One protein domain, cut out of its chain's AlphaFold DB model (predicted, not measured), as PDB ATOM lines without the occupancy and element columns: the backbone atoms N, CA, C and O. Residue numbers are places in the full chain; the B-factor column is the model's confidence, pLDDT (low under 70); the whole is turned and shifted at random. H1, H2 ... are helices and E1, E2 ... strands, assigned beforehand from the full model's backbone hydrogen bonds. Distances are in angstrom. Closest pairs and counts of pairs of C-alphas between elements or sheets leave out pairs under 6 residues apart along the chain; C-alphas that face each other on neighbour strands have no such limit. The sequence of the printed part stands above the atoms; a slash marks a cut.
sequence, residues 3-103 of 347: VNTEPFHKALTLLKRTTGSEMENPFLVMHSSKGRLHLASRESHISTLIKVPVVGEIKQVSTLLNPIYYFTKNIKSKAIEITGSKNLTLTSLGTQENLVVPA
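What this domain is: This is residues 3 to 103 of the 347 residues of an uncharacterized protein of Thermodesulfobacteria bacterium (UniProt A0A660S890). Two antiparallel sheets each have a helix over one face: H1 runs along the strongly twisted sheet of four strands, H2 along the smaller sheet of three, and the two helices pack on each other. The sheets come together where edge strand E4 nears E6 and E7, and the longest direction runs from the turn between E2 and E3 to the turn between E6 and E7. The printed part has 101 residues with two named helices and seven named strands, in the order H1 E1 E2 E3 E4 H2 E5 E6 E7; the sheets run E3 E2 E1 E4 and E5 E6 E7, and the class is mixed, helices and strands. The whole is compact, with a radius of gyration of the C-alphas of 12.6 A and spans of 39 by 29 by 25 A.

Where its parts are: H1, residues 5 to 18, begins at C-alpha 5 (151.226, 122.105, 137.356) and is 20.0 A long. E1 is residues 27 to 33, 19.6 A; E2 residues 36 to 43, 22.6 A; E3 residues 46 to 55, 28.6 A; E4 residues 61 to 64. H2 is residues 65 to 74, 14.7 A. E5 is residues 79 to 83, E6 residues 87 to 92, 16.2 A, and E7 residues 98 to 102, ending at C-alpha 102 (142.999, 125.554, 155.737).

How they stand to each other: E1, E2 and E3 form a meander, each strand the antiparallel neighbour of the one before; with E4 beside E1 they make a Greek key, the first strand the neighbour of the fourth. N 39 and O 50 of E2 and E3 are 2.8 A apart, N 38 and O 31 of E2 and E1 2.8 A, and N 28 and O 63 of E1 and E4 2.8 A, within hydrogen-bond range. H1 makes two layers with this sheet, a helix on one face, at a height over the sheet of 9.1 A; it lies over E3 and E2, and its closest C-alphas to E3 are those of Ala 11 and Ile 50, 6.4 A. H1 and H2 touch at a steep tilt of 43 degrees, opposite ways, with the C-alphas of His 9 and Thr 72 closest at 5.7 A. H2 only grazes the first sheet, with residues 65 to 68. E5, E6 and E7 form a second meander, with N 81 and O 91 2.8 A apart and N 90 and O 99 2.8 A apart. H2 is on this sheet at a height of 9.7 A, over E6 and only just over E7, on which 3 of its C-alphas fall. The closest C-alphas of E4 and E7 are those of Thr 63 and Pro 102, 6.4 A. Residues 3 to 4 pair antiparallel with residues 79 to 80 of E5. In H1 and H2 every O i to N i+4 pair is within hydrogen-bond range.

The domain as a whole: The C-alphas farthest apart, those of His 45 and Gly 94, are 40.0 A apart. The printed part has no cut and no long link. Mean pLDDT of the printed part is 85.8; residues 20 to 24 and residue 85 are under 70.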
ATOM      1  N   VAL A   3     153.328 117.247 142.147       93.94
ATOM      2  CA  VAL A   3     152.425 117.183 140.993       93.94
ATOM      3  C   VAL A   3     152.888 118.134 139.891       93.94
ATOM      4  O   VAL A   3     153.401 119.216 140.165       93.94
ATOM      5  N   ASN A   4     152.696 117.747 138.630       93.44
ATOM      6  CA  ASN A   4     152.916 118.647 137.499       93.44
ATOM      7  C   ASN A   4     151.785 119.689 137.427       93.44
ATOM      8  O   ASN A   4     150.601 119.335 137.450       93.44
ATOM      9  N   THR A   5     152.151 120.966 137.319       92.44
ATOM     10  CA  THR A   5     151.226 122.105 137.356       92.44
ATOM     11  C   THR A   5     150.173 122.045 136.253       92.44
ATOM     12  O   THR A   5     149.001 122.305 136.511       92.44
ATOM     13  N   GLU A   6     150.551 121.674 135.029       91.62
ATOM     14  CA  GLU A   6     149.640 121.720 133.881       91.62
ATOM     15  C   GLU A   6     148.468 120.717 133.987       91.62
ATOM     16  O   GLU A   6     147.309 121.146 133.918       91.62
ATOM     17  N   PRO A   7     148.690 119.396 134.179       91.06
ATOM     18  CA  PRO A   7     147.589 118.448 134.339       91.06
ATOM     19  C   PRO A   7     146.794 118.697 135.627       91.06
ATOM     20  O   PRO A   7     145.580 118.490 135.635       91.06
ATOM     21  N   PHE A   8     147.440 119.194 136.687       93.94
ATOM     22  CA  PHE A   8     146.760 119.573 137.923       93.94
ATOM     23  C   PHE A   8     145.804 120.749 137.704       93.94
ATOM     24  O   PHE A   8     144.621 120.653 138.026       93.94
ATOM     25  N   HIS A   9     146.265 121.822 137.059       93.31
ATOM     26  CA  HIS A   9     145.431 122.978 136.741       93.31
ATOM     27  C   HIS A   9     144.277 122.622 135.790       93.31
ATOM     28  O   HIS A   9     143.146 123.082 135.979       93.31
ATOM     29  N   LYS A  10     144.516 121.757 134.794       90.56
ATOM     30  CA  LYS A  10     143.457 121.232 133.911       90.56
ATOM     31  C   LYS A  10     142.382 120.479 134.701       90.56
ATOM     32  O   LYS A  10     141.195 120.705 134.464       90.56
ATOM     33  N   ALA A  11     142.778 119.647 135.664       90.69
ATOM     34  CA  ALA A  11     141.843 118.942 136.537       90.69
ATOM     35  C   ALA A  11     141.036 119.909 137.424       90.69
ATOM     36  O   ALA A  11     139.810 119.826 137.464       90.69
ATOM     37  N   LEU A  12     141.689 120.890 138.052       92.06
ATOM     38  CA  LEU A  12     141.014 121.916 138.861       92.06
ATOM     39  C   LEU A  12     140.049 122.767 138.025       92.06
ATOM     40  O   LEU A  12     138.952 123.087 138.476       92.06
ATOM     41  N   THR A  13     140.418 123.095 136.783       89.25
ATOM     42  CA  THR A  13     139.544 123.802 135.833       89.25
ATOM     43  C   THR A  13     138.291 122.992 135.524       89.25
ATOM     44  O   THR A  13     137.198 123.552 135.439       89.25
ATOM     45  N   LEU A  14     138.437 121.676 135.357       85.94
ATOM     46  CA  LEU A  14     137.307 120.791 135.118       85.94
ATOM     47  C   LEU A  14     136.391 120.720 136.348       85.94
ATOM     48  O   LEU A  14     135.194 120.943 136.198       85.94
ATOM     49  N   LEU A  15     136.944 120.546 137.553       86.81
ATOM     50  CA  LEU A  15     136.170 120.553 138.807       86.81
ATOM     51  C   LEU A  15     135.456 121.887 139.059       86.81
ATOM     52  O   LEU A  15     134.318 121.928 139.533       86.81
ATOM     53  N   LYS A  16     136.087 123.003 138.692       85.12
ATOM     54  CA  LYS A  16     135.477 124.331 138.804       85.12
ATOM     55  C   LYS A  16     134.310 124.528 137.835       85.12
ATOM     56  O   LYS A  16     133.391 125.280 138.118       85.12
ATOM     57  N   ARG A  17     134.322 123.857 136.679       77.94
ATOM     58  CA  ARG A  17     133.193 123.880 135.731       77.94
ATOM     59  C   ARG A  17     132.023 123.009 136.183       77.94
ATOM     60  O   ARG A  17     130.908 123.217 135.705       77.94
ATOM     61  N   THR A  18     132.284 122.012 137.028       72.44
ATOM     62  CA  THR A  18     131.262 121.087 137.541       72.44
ATOM     63  C   THR A  18     130.584 121.579 138.801       72.44
ATOM     64  O   THR A  18     129.441 121.207 139.048       72.44
ATOM     65  N   THR A  19     131.279 122.411 139.567       71.25
ATOM     66  CA  THR A  19     130.746 123.078 140.750       71.25
ATOM     67  C   THR A  19     129.924 124.283 140.297       71.25
ATOM     68  O   THR A  19     130.364 125.083 139.473       71.25
ATOM     69  N   GLY A  20     128.663 124.336 140.713       62.78
ATOM     70  CA  GLY A  20     127.714 125.385 140.375       62.78
ATOM     71  C   GLY A  20     128.236 126.760 140.779       62.78
ATOM     72  O   GLY A  20     128.957 126.902 141.761       62.78
ATOM     73  N   SER A  21     127.840 127.788 140.026       58.62
ATOM     74  CA  SER A  21     128.215 129.184 140.293       58.62
ATOM     75  C   SER A  21     127.697 129.726 141.627       58.62
ATOM     76  O   SER A  21     128.114 130.803 142.030       58.62
ATOM     77  N   GLU A  22     126.780 129.012 142.281       55.81
ATOM     78  CA  GLU A  22     126.171 129.404 143.554       55.81
ATOM     79  C   GLU A  22     127.100 129.183 144.754       55.81
ATOM     80  O   GLU A  22     126.956 129.861 145.767       55.81
ATOM     81  N   MET A  23     128.084 128.281 144.654       60.81
ATOM     82  CA  MET A  23     129.082 128.123 145.711       60.81
ATOM     83  C   MET A  23     130.249 129.081 145.480       60.81
ATOM     84  O   MET A  23     131.095 128.849 144.616       60.81
ATOM     85  N   GLU A  24     130.341 130.124 146.310       62.78
ATOM     86  CA  GLU A  24     131.483 131.048 146.303       62.78
ATOM     87  C   GLU A  24     132.821 130.324 146.508       62.78
ATOM     88  O   GLU A  24     133.832 130.765 145.968       62.78
ATOM     89  N   ASN A  25     132.840 129.191 147.224       71.06
ATOM     90  CA  ASN A  25     134.020 128.345 147.417       71.06
ATOM     91  C   ASN A  25     133.646 126.853 147.496       71.06
ATOM     92  O   ASN A  25     133.378 126.349 148.586       71.06
ATOM     93  N   PRO A  26     133.644 126.119 146.370       79.31
ATOM     94  CA  PRO A  26     133.322 124.699 146.388       79.31
ATOM     95  C   PRO A  26     134.398 123.871 147.099       79.31
ATOM     96  O   PRO A  26     135.594 124.185 147.031       79.31
ATOM     97  N   PHE A  27     133.970 122.792 147.754       84.56
ATOM     98  CA  PHE A  27     134.864 121.874 148.458       84.56
ATOM     99  C   PHE A  27     135.646 120.980 147.496       84.56
ATOM    100  O   PHE A  27     135.122 120.484 146.498       84.56
ATOM    101  N   LEU A  28     136.905 120.740 147.843       87.38
ATOM    102  CA  LEU A  28     137.815 119.835 147.163       87.38
ATOM    103  C   LEU A  28     138.338 118.812 148.168       87.38
ATOM    104  O   LEU A  28     138.936 119.183 149.173       87.38
ATOM    105  N   VAL A  29     138.186 117.532 147.854       87.25
ATOM    106  CA  VAL A  29     138.881 116.448 148.551       87.25
ATOM    107  C   VAL A  29     140.034 115.970 147.710       87.25
ATOM    108  O   VAL A  29     139.890 115.722 146.512       87.25
ATOM    109  N   MET A  30     141.172 115.802 148.362       88.06
ATOM    110  CA  MET A  30     142.387 115.296 147.762       88.06
ATOM    111  C   MET A  30     142.884 114.102 148.554       88.06
ATOM    112  O   MET A  30     142.994 114.161 149.774       88.06
ATOM    113  N   HIS A  31     143.205 113.018 147.865       87.44
ATOM    114  CA  HIS A  31     143.955 111.910 148.446       87.44
ATOM    115  C   HIS A  31     144.827 111.280 147.368       87.44
ATOM    116  O   HIS A  31     144.441 111.236 146.199       87.44
ATOM    117  N   SER A  32     146.008 110.789 147.731       87.50
ATOM    118  CA  SER A  32     146.820 110.013 146.796       87.50
ATOM    119  C   SER A  32     146.567 108.524 146.975       87.50
ATOM    120  O   SER A  32     146.553 108.032 148.101       87.50
ATOM    121  N   SER A  33     146.452 107.787 145.877       85.88
ATOM    122  CA  SER A  33     146.529 106.331 145.895       85.88
ATOM    123  C   SER A  33     147.185 105.829 144.610       85.88
ATOM    124  O   SER A  33     146.945 106.371 143.530       85.88
ATOM    125  N   LYS A  34     148.032 104.795 144.709       85.50
ATOM    126  CA  LYS A  34     148.635 104.109 143.546       85.50
ATOM    127  C   LYS A  34     149.313 105.068 142.543       85.50
ATOM    128  O   LYS A  34     149.111 104.952 141.335       85.50
ATOM    129  N   GLY A  35     150.069 106.054 143.041       86.94
ATOM    130  CA  GLY A  35     150.768 107.049 142.208       86.94
ATOM    131  C   GLY A  35     149.853 108.063 141.507       86.94
ATOM    132  O   GLY A  35     150.258 108.716 140.543       86.94
ATOM    133  N   ARG A  36     148.595 108.185 141.947       89.25
ATOM    134  CA  ARG A  36     147.626 109.149 141.421       89.25
ATOM    135  C   ARG A  36     147.031 109.975 142.546       89.25
ATOM    136  O   ARG A  36     146.675 109.449 143.592       89.25
ATOM    137  N   LEU A  37     146.882 111.265 142.298       90.50
ATOM    138  CA  LEU A  37     146.111 112.185 143.109       90.50
ATOM    139  C   LEU A  37     144.666 112.170 142.628       90.50
ATOM    140  O   LEU A  37     144.374 112.440 141.463       90.50
ATOM    141  N   HIS A  38     143.776 111.831 143.542       89.44
ATOM    142  CA  HIS A  38     142.341 111.813 143.355       89.44
ATOM    143  C   HIS A  38     141.789 113.150 143.825       89.44
ATOM    144  O   HIS A  38     141.893 113.480 145.004       89.44
ATOM    145  N   LEU A  39     141.231 113.911 142.891       89.81
ATOM    146  CA  LEU A  39     140.620 115.209 143.128       89.81
ATOM    147  C   LEU A  39     139.116 115.065 143.002       89.81
ATOM    148  O   LEU A  39     138.603 114.789 141.918       89.81
ATOM    149  N   ALA A  40     138.425 115.229 144.116       86.94
ATOM    150  CA  ALA A  40     137.004 114.994 144.228       86.94
ATOM    151  C   ALA A  40     136.271 116.270 144.624       86.94
ATOM    152  O   ALA A  40     136.680 116.974 145.543       86.94
ATOM    153  N   SER A  41     135.161 116.536 143.954       84.88
ATOM    154  CA  SER A  41     134.225 117.588 144.327       84.88
ATOM    155  C   SER A  41     132.823 117.008 144.330       84.88
ATOM    156  O   SER A  41     132.444 116.319 143.382       84.88
ATOM    157  N   ARG A  42     132.047 117.312 145.368       78.00
ATOM    158  CA  ARG A  42     130.650 116.889 145.490       78.00
ATOM    159  C   ARG A  42     129.764 118.102 145.675       78.00
ATOM    160  O   ARG A  42     130.047 118.961 146.503       78.00
ATOM    161  N   GLU A  43     128.673 118.132 144.931       75.31
ATOM    162  CA  GLU A  43     127.631 119.128 145.091       75.31
ATOM    163  C   GLU A  43     126.270 118.464 144.922       75.31
ATOM    164  O   GLU A  43     125.929 118.007 143.829       75.31
ATOM    165  N   SER A  44     125.494 118.424 146.008       75.44
ATOM    166  CA  SER A  44     124.144 117.857 146.024       75.44
ATOM    167  C   SER A  44     124.112 116.448 145.391       75.44
ATOM    168  O   SER A  44     124.611 115.497 146.000       75.44
ATOM    169  N   HIS A  45     123.598 116.335 144.162       77.94
ATOM    170  CA  HIS A  45     123.401 115.098 143.402       77.94
ATOM    171  C   HIS A  45     124.567 114.678 142.497       77.94
ATOM    172  O   HIS A  45     124.459 113.635 141.860       77.94
ATOM    173  N   ILE A  46     125.645 115.463 142.369       81.31
ATOM    174  CA  ILE A  46     126.768 115.132 141.474       81.31
ATOM    175  C   ILE A  46     128.093 115.162 142.220       81.31
ATOM    176  O   ILE A  46     128.479 116.170 142.812       81.31
ATOM    177  N   SER A  47     128.828 114.066 142.093       82.94
ATOM    178  CA  SER A  47     130.218 113.935 142.501       82.94
ATOM    179  C   SER A  47     131.087 113.780 141.257       82.94
ATOM    180  O   SER A  47     130.822 112.956 140.385       82.94
ATOM    181  N   THR A  48     132.135 114.588 141.158       86.31
ATOM    182  CA  THR A  48     133.136 114.493 140.092       86.31
ATOM    183  C   THR A  48     134.465 114.108 140.708       86.31
ATOM    184  O   THR A  48     134.910 114.749 141.658       86.31
ATOM    185  N   LEU A  49     135.104 113.085 140.151       87.88
ATOM    186  CA  LEU A  49     136.418 112.612 140.557       87.88
ATOM    187  C   LEU A  49     137.362 112.656 139.355       87.88
ATOM    188  O   LEU A  49     137.054 112.133 138.287       87.88
ATOM    189  N   ILE A  50     138.525 113.277 139.527       89.56
ATOM    190  CA  ILE A  50     139.574 113.346 138.510       89.56
ATOM    191  C   ILE A  50     140.862 112.759 139.067       89.56
ATOM    192  O   ILE A  50     141.267 113.075 140.184       89.56
ATOM    193  N   LYS A  51     141.525 111.923 138.270       89.75
ATOM    194  CA  LYS A  51     142.792 111.280 138.631       89.75
ATOM    195  C   LYS A  51     143.958 111.946 137.903       89.75
ATOM    196  O   LYS A  51     143.980 111.979 136.675       89.75
ATOM    197  N   VAL A  52     144.944 112.438 138.651       91.94
ATOM    198  CA  VAL A  52     146.147 113.113 138.128       91.94
ATOM    199  C   VAL A  52     147.396 112.329 138.547       91.94
ATOM    200  O   VAL A  52     147.468 111.919 139.700       91.94
ATOM    201  N   PRO A  53     148.381 112.079 137.667       89.38
ATOM    202  CA  PRO A  53     149.621 111.405 138.062       89.38
ATOM    203  C   PRO A  53     150.445 112.267 139.030       89.38
ATOM    204  O   PRO A  53     150.573 113.475 138.828       89.38
ATOM    205  N   VAL A  54     151.020 111.642 140.061       92.62
ATOM    206  CA  VAL A  54     151.834 112.312 141.092       92.62
ATOM    207  C   VAL A  54     153.014 111.461 141.542       92.62
ATOM    208  O   VAL A  54     153.025 110.245 141.354       92.62
ATOM    209  N   VAL A  55     153.987 112.113 142.182       90.81
ATOM    210  CA  VAL A  55     155.106 111.465 142.872       90.81
ATOM    211  C   VAL A  55     154.963 111.678 144.381       90.81
ATOM    212  O   VAL A  55     154.851 112.809 144.860       90.81
ATOM    213  N   GLY A  56     154.987 110.583 145.139       88.25
ATOM    214  CA  GLY A  56     154.796 110.585 146.589       88.25
ATOM    215  C   GLY A  56     153.328 110.545 147.014       88.25
ATOM    216  O   GLY A  56     152.425 110.413 146.188       88.25
ATOM    217  N   GLU A  57     153.108 110.655 148.322       87.38
ATOM    218  CA  GLU A  57     151.796 110.445 148.934       87.38
ATOM    219  C   GLU A  57     151.329 111.652 149.755       87.38
ATOM    220  O   GLU A  57     152.128 112.445 150.263       87.38
ATOM    221  N   ILE A  58     150.012 111.785 149.868       85.12
ATOM    222  CA  ILE A  58     149.307 112.686 150.766       85.12
ATOM    223  C   ILE A  58     148.113 111.940 151.368       85.12
ATOM    224  O   ILE A  58     147.371 111.238 150.669       85.12
ATOM    225  N   LYS A  59     147.922 112.100 152.680       84.31
ATOM    226  CA  LYS A  59     146.713 111.619 153.354       84.31
ATOM    227  C   LYS A  59     145.492 112.363 152.818       84.31
ATOM    228  O   LYS A  59     145.614 113.456 152.268       84.31
ATOM    229  N   GLN A  60     144.319 111.760 152.984       85.19
ATOM    230  CA  GLN A  60     143.073 112.413 152.616       85.19
ATOM    231  C   GLN A  60     142.950 113.760 153.333       85.19
ATOM    232  O   GLN A  60     143.098 113.837 154.551       85.19
ATOM    233  N   VAL A  61     142.690 114.808 152.558       86.38
ATOM    234  CA  VAL A  61     142.512 116.171 153.047       86.38
ATOM    235  C   VAL A  61     141.387 116.836 152.268       86.38
ATOM    236  O   VAL A  61     141.285 116.694 151.047       86.38
ATOM    237  N   SER A  62     140.541 117.557 152.984       86.81
ATOM    238  CA  SER A  62     139.431 118.314 152.422       86.81
ATOM    239  C   SER A  62     139.712 119.799 152.574       86.81
ATOM    240  O   SER A  62     140.221 120.233 153.602       86.81
ATOM    241  N   THR A  63     139.444 120.591 151.545       88.25
ATOM    242  CA  THR A  63     139.807 122.012 151.498       88.25
ATOM    243  C   THR A  63     138.943 122.766 150.480       88.25
ATOM    244  O   THR A  63     137.961 122.227 149.969       88.25
ATOM    245  N   LEU A  64     139.283 124.020 150.183       88.19
ATOM    246  CA  LEU A  64     138.573 124.866 149.225       88.19
ATOM    247  C   LEU A  64     139.228 124.803 147.838       88.19
ATOM    248  O   LEU A  64     140.435 124.994 147.690       88.19
ATOM    249  N   LEU A  65     138.415 124.599 146.801       88.94
ATOM    250  CA  LEU A  65     138.877 124.492 145.414       88.94
ATOM    251  C   LEU A  65     139.425 125.817 144.870       88.94
ATOM    252  O   LEU A  65     140.439 125.837 144.172       88.94
ATOM    253  N   ASN A  66     138.738 126.928 145.143       89.88
ATOM    254  CA  ASN A  66     139.006 128.213 144.494       89.88
ATOM    255  C   ASN A  66     140.400 128.789 144.787       89.88
ATOM    256  O   ASN A  66     141.069 129.160 143.817       89.88
ATOM    257  N   PRO A  67     140.883 128.831 146.045       91.00
ATOM    258  CA  PRO A  67     142.241 129.290 146.341       91.00
ATOM    259  C   PRO A  67     143.302 128.517 145.546       91.00
ATOM    260  O   PRO A  67     144.165 129.110 144.901       91.00
ATOM    261  N   ILE A  68     143.169 127.188 145.501       92.75
ATOM    262  CA  ILE A  68     144.092 126.291 144.797       92.75
ATOM    263  C   ILE A  68     144.007 126.498 143.277       92.75
ATOM    264  O   ILE A  68     145.024 126.566 142.584       92.75
ATOM    265  N   TYR A  69     142.794 126.644 142.740       92.88
ATOM    266  CA  TYR A  69     142.574 126.937 141.326       92.88
ATOM    267  C   TYR A  69     143.254 128.243 140.893       92.88
ATOM    268  O   TYR A  69     143.945 128.261 139.876       92.88
ATOM    269  N   TYR A  70     143.077 129.335 141.644       91.50
ATOM    270  CA  TYR A  70     143.655 130.629 141.270       91.50
ATOM    271  C   TYR A  70     145.174 130.660 141.435       91.50
ATOM    272  O   TYR A  70     145.858 131.225 140.586       91.50
ATOM    273  N   PHE A  71     145.705 129.995 142.461       92.31
ATOM    274  CA  PHE A  71     147.146 129.831 142.634       92.31
ATOM    275  C   PHE A  71     147.767 129.081 141.451       92.31
ATOM    276  O   PHE A  71     148.642 129.611 140.771       92.31
ATOM    277  N   THR A  72     147.233 127.908 141.097       91.62
ATOM    278  CA  THR A  72     147.736 127.118 139.953       91.62
ATOM    279  C   THR A  72     147.568 127.808 138.601       91.62
ATOM    280  O   THR A  72     148.326 127.519 137.681       91.62
ATOM    281  N   LYS A  73     146.600 128.723 138.467       90.88
ATOM    282  CA  LYS A  73     146.402 129.524 137.250       90.88
ATOM    283  C   LYS A  73     147.534 130.531 137.019       90.88
ATOM    284  O   LYS A  73     147.838 130.842 135.871       90.88
ATOM    285  N   ASN A  74     148.102 131.066 138.097       87.62
ATOM    286  CA  ASN A  74     149.022 132.204 138.041       87.62
ATOM    287  C   ASN A  74     150.501 131.794 138.117       87.62
ATOM    288  O   ASN A  74     151.377 132.591 137.787       87.62
ATOM    289  N   ILE A  75     150.782 130.554 138.515       87.94
ATOM    290  CA  ILE A  75     152.145 130.044 138.681       87.94
ATOM    291  C   ILE A  75     152.770 129.666 137.344       87.94
ATOM    292  O   ILE A  75     152.176 128.969 136.526       87.94
ATOM    293  N   LYS A  76     154.032 130.067 137.164       83.88
ATOM    294  CA  LYS A  76     154.847 129.722 135.986       83.88
ATOM    295  C   LYS A  76     155.634 128.413 136.132       83.88
ATOM    296  O   LYS A  76     156.211 127.940 135.154       83.88
ATOM    297  N   SER A  77     155.694 127.840 137.332       85.06
ATOM    298  CA  SER A  77     156.406 126.584 137.570       85.06
ATOM    299  C   SER A  77     155.735 125.394 136.887       85.06
ATOM    300  O   SER A  77     154.510 125.306 136.798       85.06
ATOM    301  N   LYS A  78     156.563 124.431 136.468       90.38
ATOM    302  CA  LYS A  78     156.140 123.136 135.925       90.38
ATOM    303  C   LYS A  78     155.707 122.138 137.002       90.38
ATOM    304  O   LYS A  78     155.056 121.152 136.660       90.38
ATOM    305  N   ALA A  79     156.066 122.347 138.267       92.00
ATOM    306  CA  ALA A  79     155.737 121.413 139.335       92.00
ATOM    307  C   ALA A  79     155.431 122.117 140.661       92.00
ATOM    308  O   ALA A  79     156.025 123.134 141.007       92.00
ATOM    309  N   ILE A  80     154.507 121.536 141.418       93.25
ATOM    310  CA  ILE A  80     154.077 122.028 142.722       93.25
ATOM    311  C   ILE A  80     154.277 120.911 143.736       93.25
ATOM    312  O   ILE A  80     153.857 119.771 143.520       93.25
ATOM    313  N   GLU A  81     154.909 121.250 144.848       93.44
ATOM    314  CA  GLU A  81     154.941 120.414 146.032       93.44
ATOM    315  C   GLU A  81     153.712 120.708 146.898       93.44
ATOM    316  O   GLU A  81     153.379 121.858 147.159       93.44
ATOM    317  N   ILE A  82     153.022 119.655 147.324       92.00
ATOM    318  CA  ILE A  82     151.850 119.713 148.193       92.00
ATOM    319  C   ILE A  82     152.174 118.962 149.483       92.00
ATOM    320  O   ILE A  82     152.544 117.778 149.449       92.00
ATOM    321  N   THR A  83     152.018 119.646 150.615       88.44
ATOM    322  CA  THR A  83     152.289 119.125 151.960       88.44
ATOM    323  C   THR A  83     151.191 119.508 152.952       88.44
ATOM    324  O   THR A  83     150.410 120.433 152.726       88.44
ATOM    325  N   GLY A  84     151.144 118.787 154.075       79.00
ATOM    326  CA  GLY A  84     150.315 119.132 155.229       79.00
ATOM    327  C   GLY A  84     149.034 118.308 155.391       79.00
ATOM    328  O   GLY A  84     148.564 117.642 154.471       79.00
ATOM    329  N   SER A  85     148.517 118.317 156.621       66.38
ATOM    330  CA  SER A  85     147.330 117.563 157.059       66.38
ATOM    331  C   SER A  85     146.267 118.451 157.717       66.38
ATOM    332  O   SER A  85     145.088 118.274 157.444       66.38
ATOM    333  N   LYS A  86     146.676 119.424 158.550       75.31
ATOM    334  CA  LYS A  86     145.788 120.454 159.138       75.31
ATOM    335  C   LYS A  86     145.621 121.677 158.240       75.31
ATOM    336  O   LYS A  86     144.522 122.184 158.075       75.31
ATOM    337  N   ASN A  87     146.724 122.133 157.658       84.75
ATOM    338  CA  ASN A  87     146.744 123.155 156.623       84.75
ATOM    339  C   ASN A  87     147.428 122.547 155.412       84.75
ATOM    340  O   ASN A  87     148.483 121.924 155.546       84.75
ATOM    341  N   LEU A  88     146.824 122.723 154.250       89.38
ATOM    342  CA  LEU A  88     147.399 122.311 152.989       89.38
ATOM    343  C   LEU A  88     148.321 123.424 152.491       89.38
ATOM    344  O   LEU A  88     147.873 124.547 152.268       89.38
ATOM    345  N   THR A  89     149.596 123.110 152.303       92.06
ATOM    346  CA  THR A  89     150.577 124.037 151.736       92.06
ATOM    347  C   THR A  89     150.923 123.596 150.323       92.06
ATOM    348  O   THR A  89     151.234 122.427 150.097       92.06
ATOM    349  N   LEU A  90     150.844 124.523 149.370       93.50
ATOM    350  CA  LEU A  90     151.321 124.342 148.008       93.50
ATOM    351  C   LEU A  90     152.532 125.241 147.785       93.50
ATOM    352  O   LEU A  90     152.424 126.458 147.920       93.50
ATOM    353  N   THR A  91     153.647 124.642 147.392       93.38
ATOM    354  CA  THR A  91     154.907 125.328 147.111       93.38
ATOM    355  C   THR A  91     155.265 125.144 145.645       93.38
ATOM    356  O   THR A  91     155.416 124.025 145.152       93.38
ATOM    357  N   SER A  92     155.392 126.251 144.921       93.25
ATOM    358  CA  SER A  92     155.828 126.253 143.527       93.25
ATOM    359  C   SER A  92     157.319 125.915 143.436       93.25
ATOM    360  O   SER A  92     158.175 126.684 143.888       93.25
ATOM    361  N   LEU A  93     157.655 124.778 142.820       88.44
ATOM    362  CA  LEU A  93     159.046 124.353 142.669       88.44
ATOM    363  C   LEU A  93     159.744 125.251 141.641       88.44
ATOM    364  O   LEU A  93     159.384 125.268 140.469       88.44
ATOM    365  N   GLY A  94     160.738 126.022 142.071       83.56
ATOM    366  CA  GLY A  94     161.520 126.914 141.208       83.56
ATOM    367  C   GLY A  94     161.153 128.398 141.290       83.56
ATOM    368  O   GLY A  94     162.001 129.217 140.960       83.56
ATOM    369  N   THR A  95     159.957 128.766 141.772       83.50
ATOM    370  CA  THR A  95     159.634 130.176 142.096       83.50
ATOM    371  C   THR A  95     159.466 130.434 143.592       83.50
ATOM    372  O   THR A  95     159.440 131.590 143.994       83.50
ATOM    373  N   GLN A  96     159.368 129.380 144.416       80.31
ATOM    374  CA  GLN A  96     159.152 129.450 145.872       80.31
ATOM    375  C   GLN A  96     157.911 130.251 146.308       80.31
ATOM    376  O   GLN A  96     157.774 130.620 147.473       80.31
ATOM    377  N   GLU A  97     156.964 130.476 145.397       89.38
ATOM    378  CA  GLU A  97     155.639 130.990 145.739       89.38
ATOM    379  C   GLU A  97     154.880 129.943 146.558       89.38
ATOM    380  O   GLU A  97     154.838 128.767 146.184       89.38
ATOM    381  N   ASN A  98     154.265 130.377 147.659       91.12
ATOM    382  CA  ASN A  98     153.557 129.505 148.589       91.12
ATOM    383  C   ASN A  98     152.088 129.908 148.710       91.12
ATOM    384  O   ASN A  98     151.762 131.092 148.802       91.12
ATOM    385  N   LEU A  99     151.212 128.912 148.786       92.81
ATOM    386  CA  LEU A  99     149.821 129.066 149.191       92.81
ATOM    387  C   LEU A  99     149.555 128.154 150.381       92.81
ATOM    388  O   LEU A  99     149.816 126.957 150.310       92.81
ATOM    389  N   VAL A 100     148.966 128.706 151.436       92.50
ATOM    390  CA  VAL A 100     148.455 127.929 152.567       92.50
ATOM    391  C   VAL A 100     146.935 128.016 152.553       92.50
ATOM    392  O   VAL A 100     146.375 129.111 152.550       92.50
ATOM    393  N   VAL A 101     146.267 126.865 152.530       90.81
ATOM    394  CA  VAL A 101     144.805 126.755 152.572       90.81
ATOM    395  C   VAL A 101     144.415 125.916 153.786       90.81
ATOM    396  O   VAL A 101     144.989 124.840 153.981       90.81
ATOM    397  N   PRO A 102     143.456 126.361 154.615       87.44
ATOM    398  CA  PRO A 102     142.999 125.554 155.737       87.44
ATOM    399  C   PRO A 102     142.363 124.253 155.235       87.44
ATOM    400  O   PRO A 102     141.647 124.240 154.222       87.44
ATOM    401  N   ALA A 103     142.628 123.151 155.939       84.31
ATOM    402  CA  ALA A 103     141.794 121.972 155.784       84.31
ATOM    403  C   ALA A 103     140.432 122.254 156.429       84.31
ATOM    404  O   ALA A 103     140.335 122.940 157.446       84.31
TER     405      ALA A 103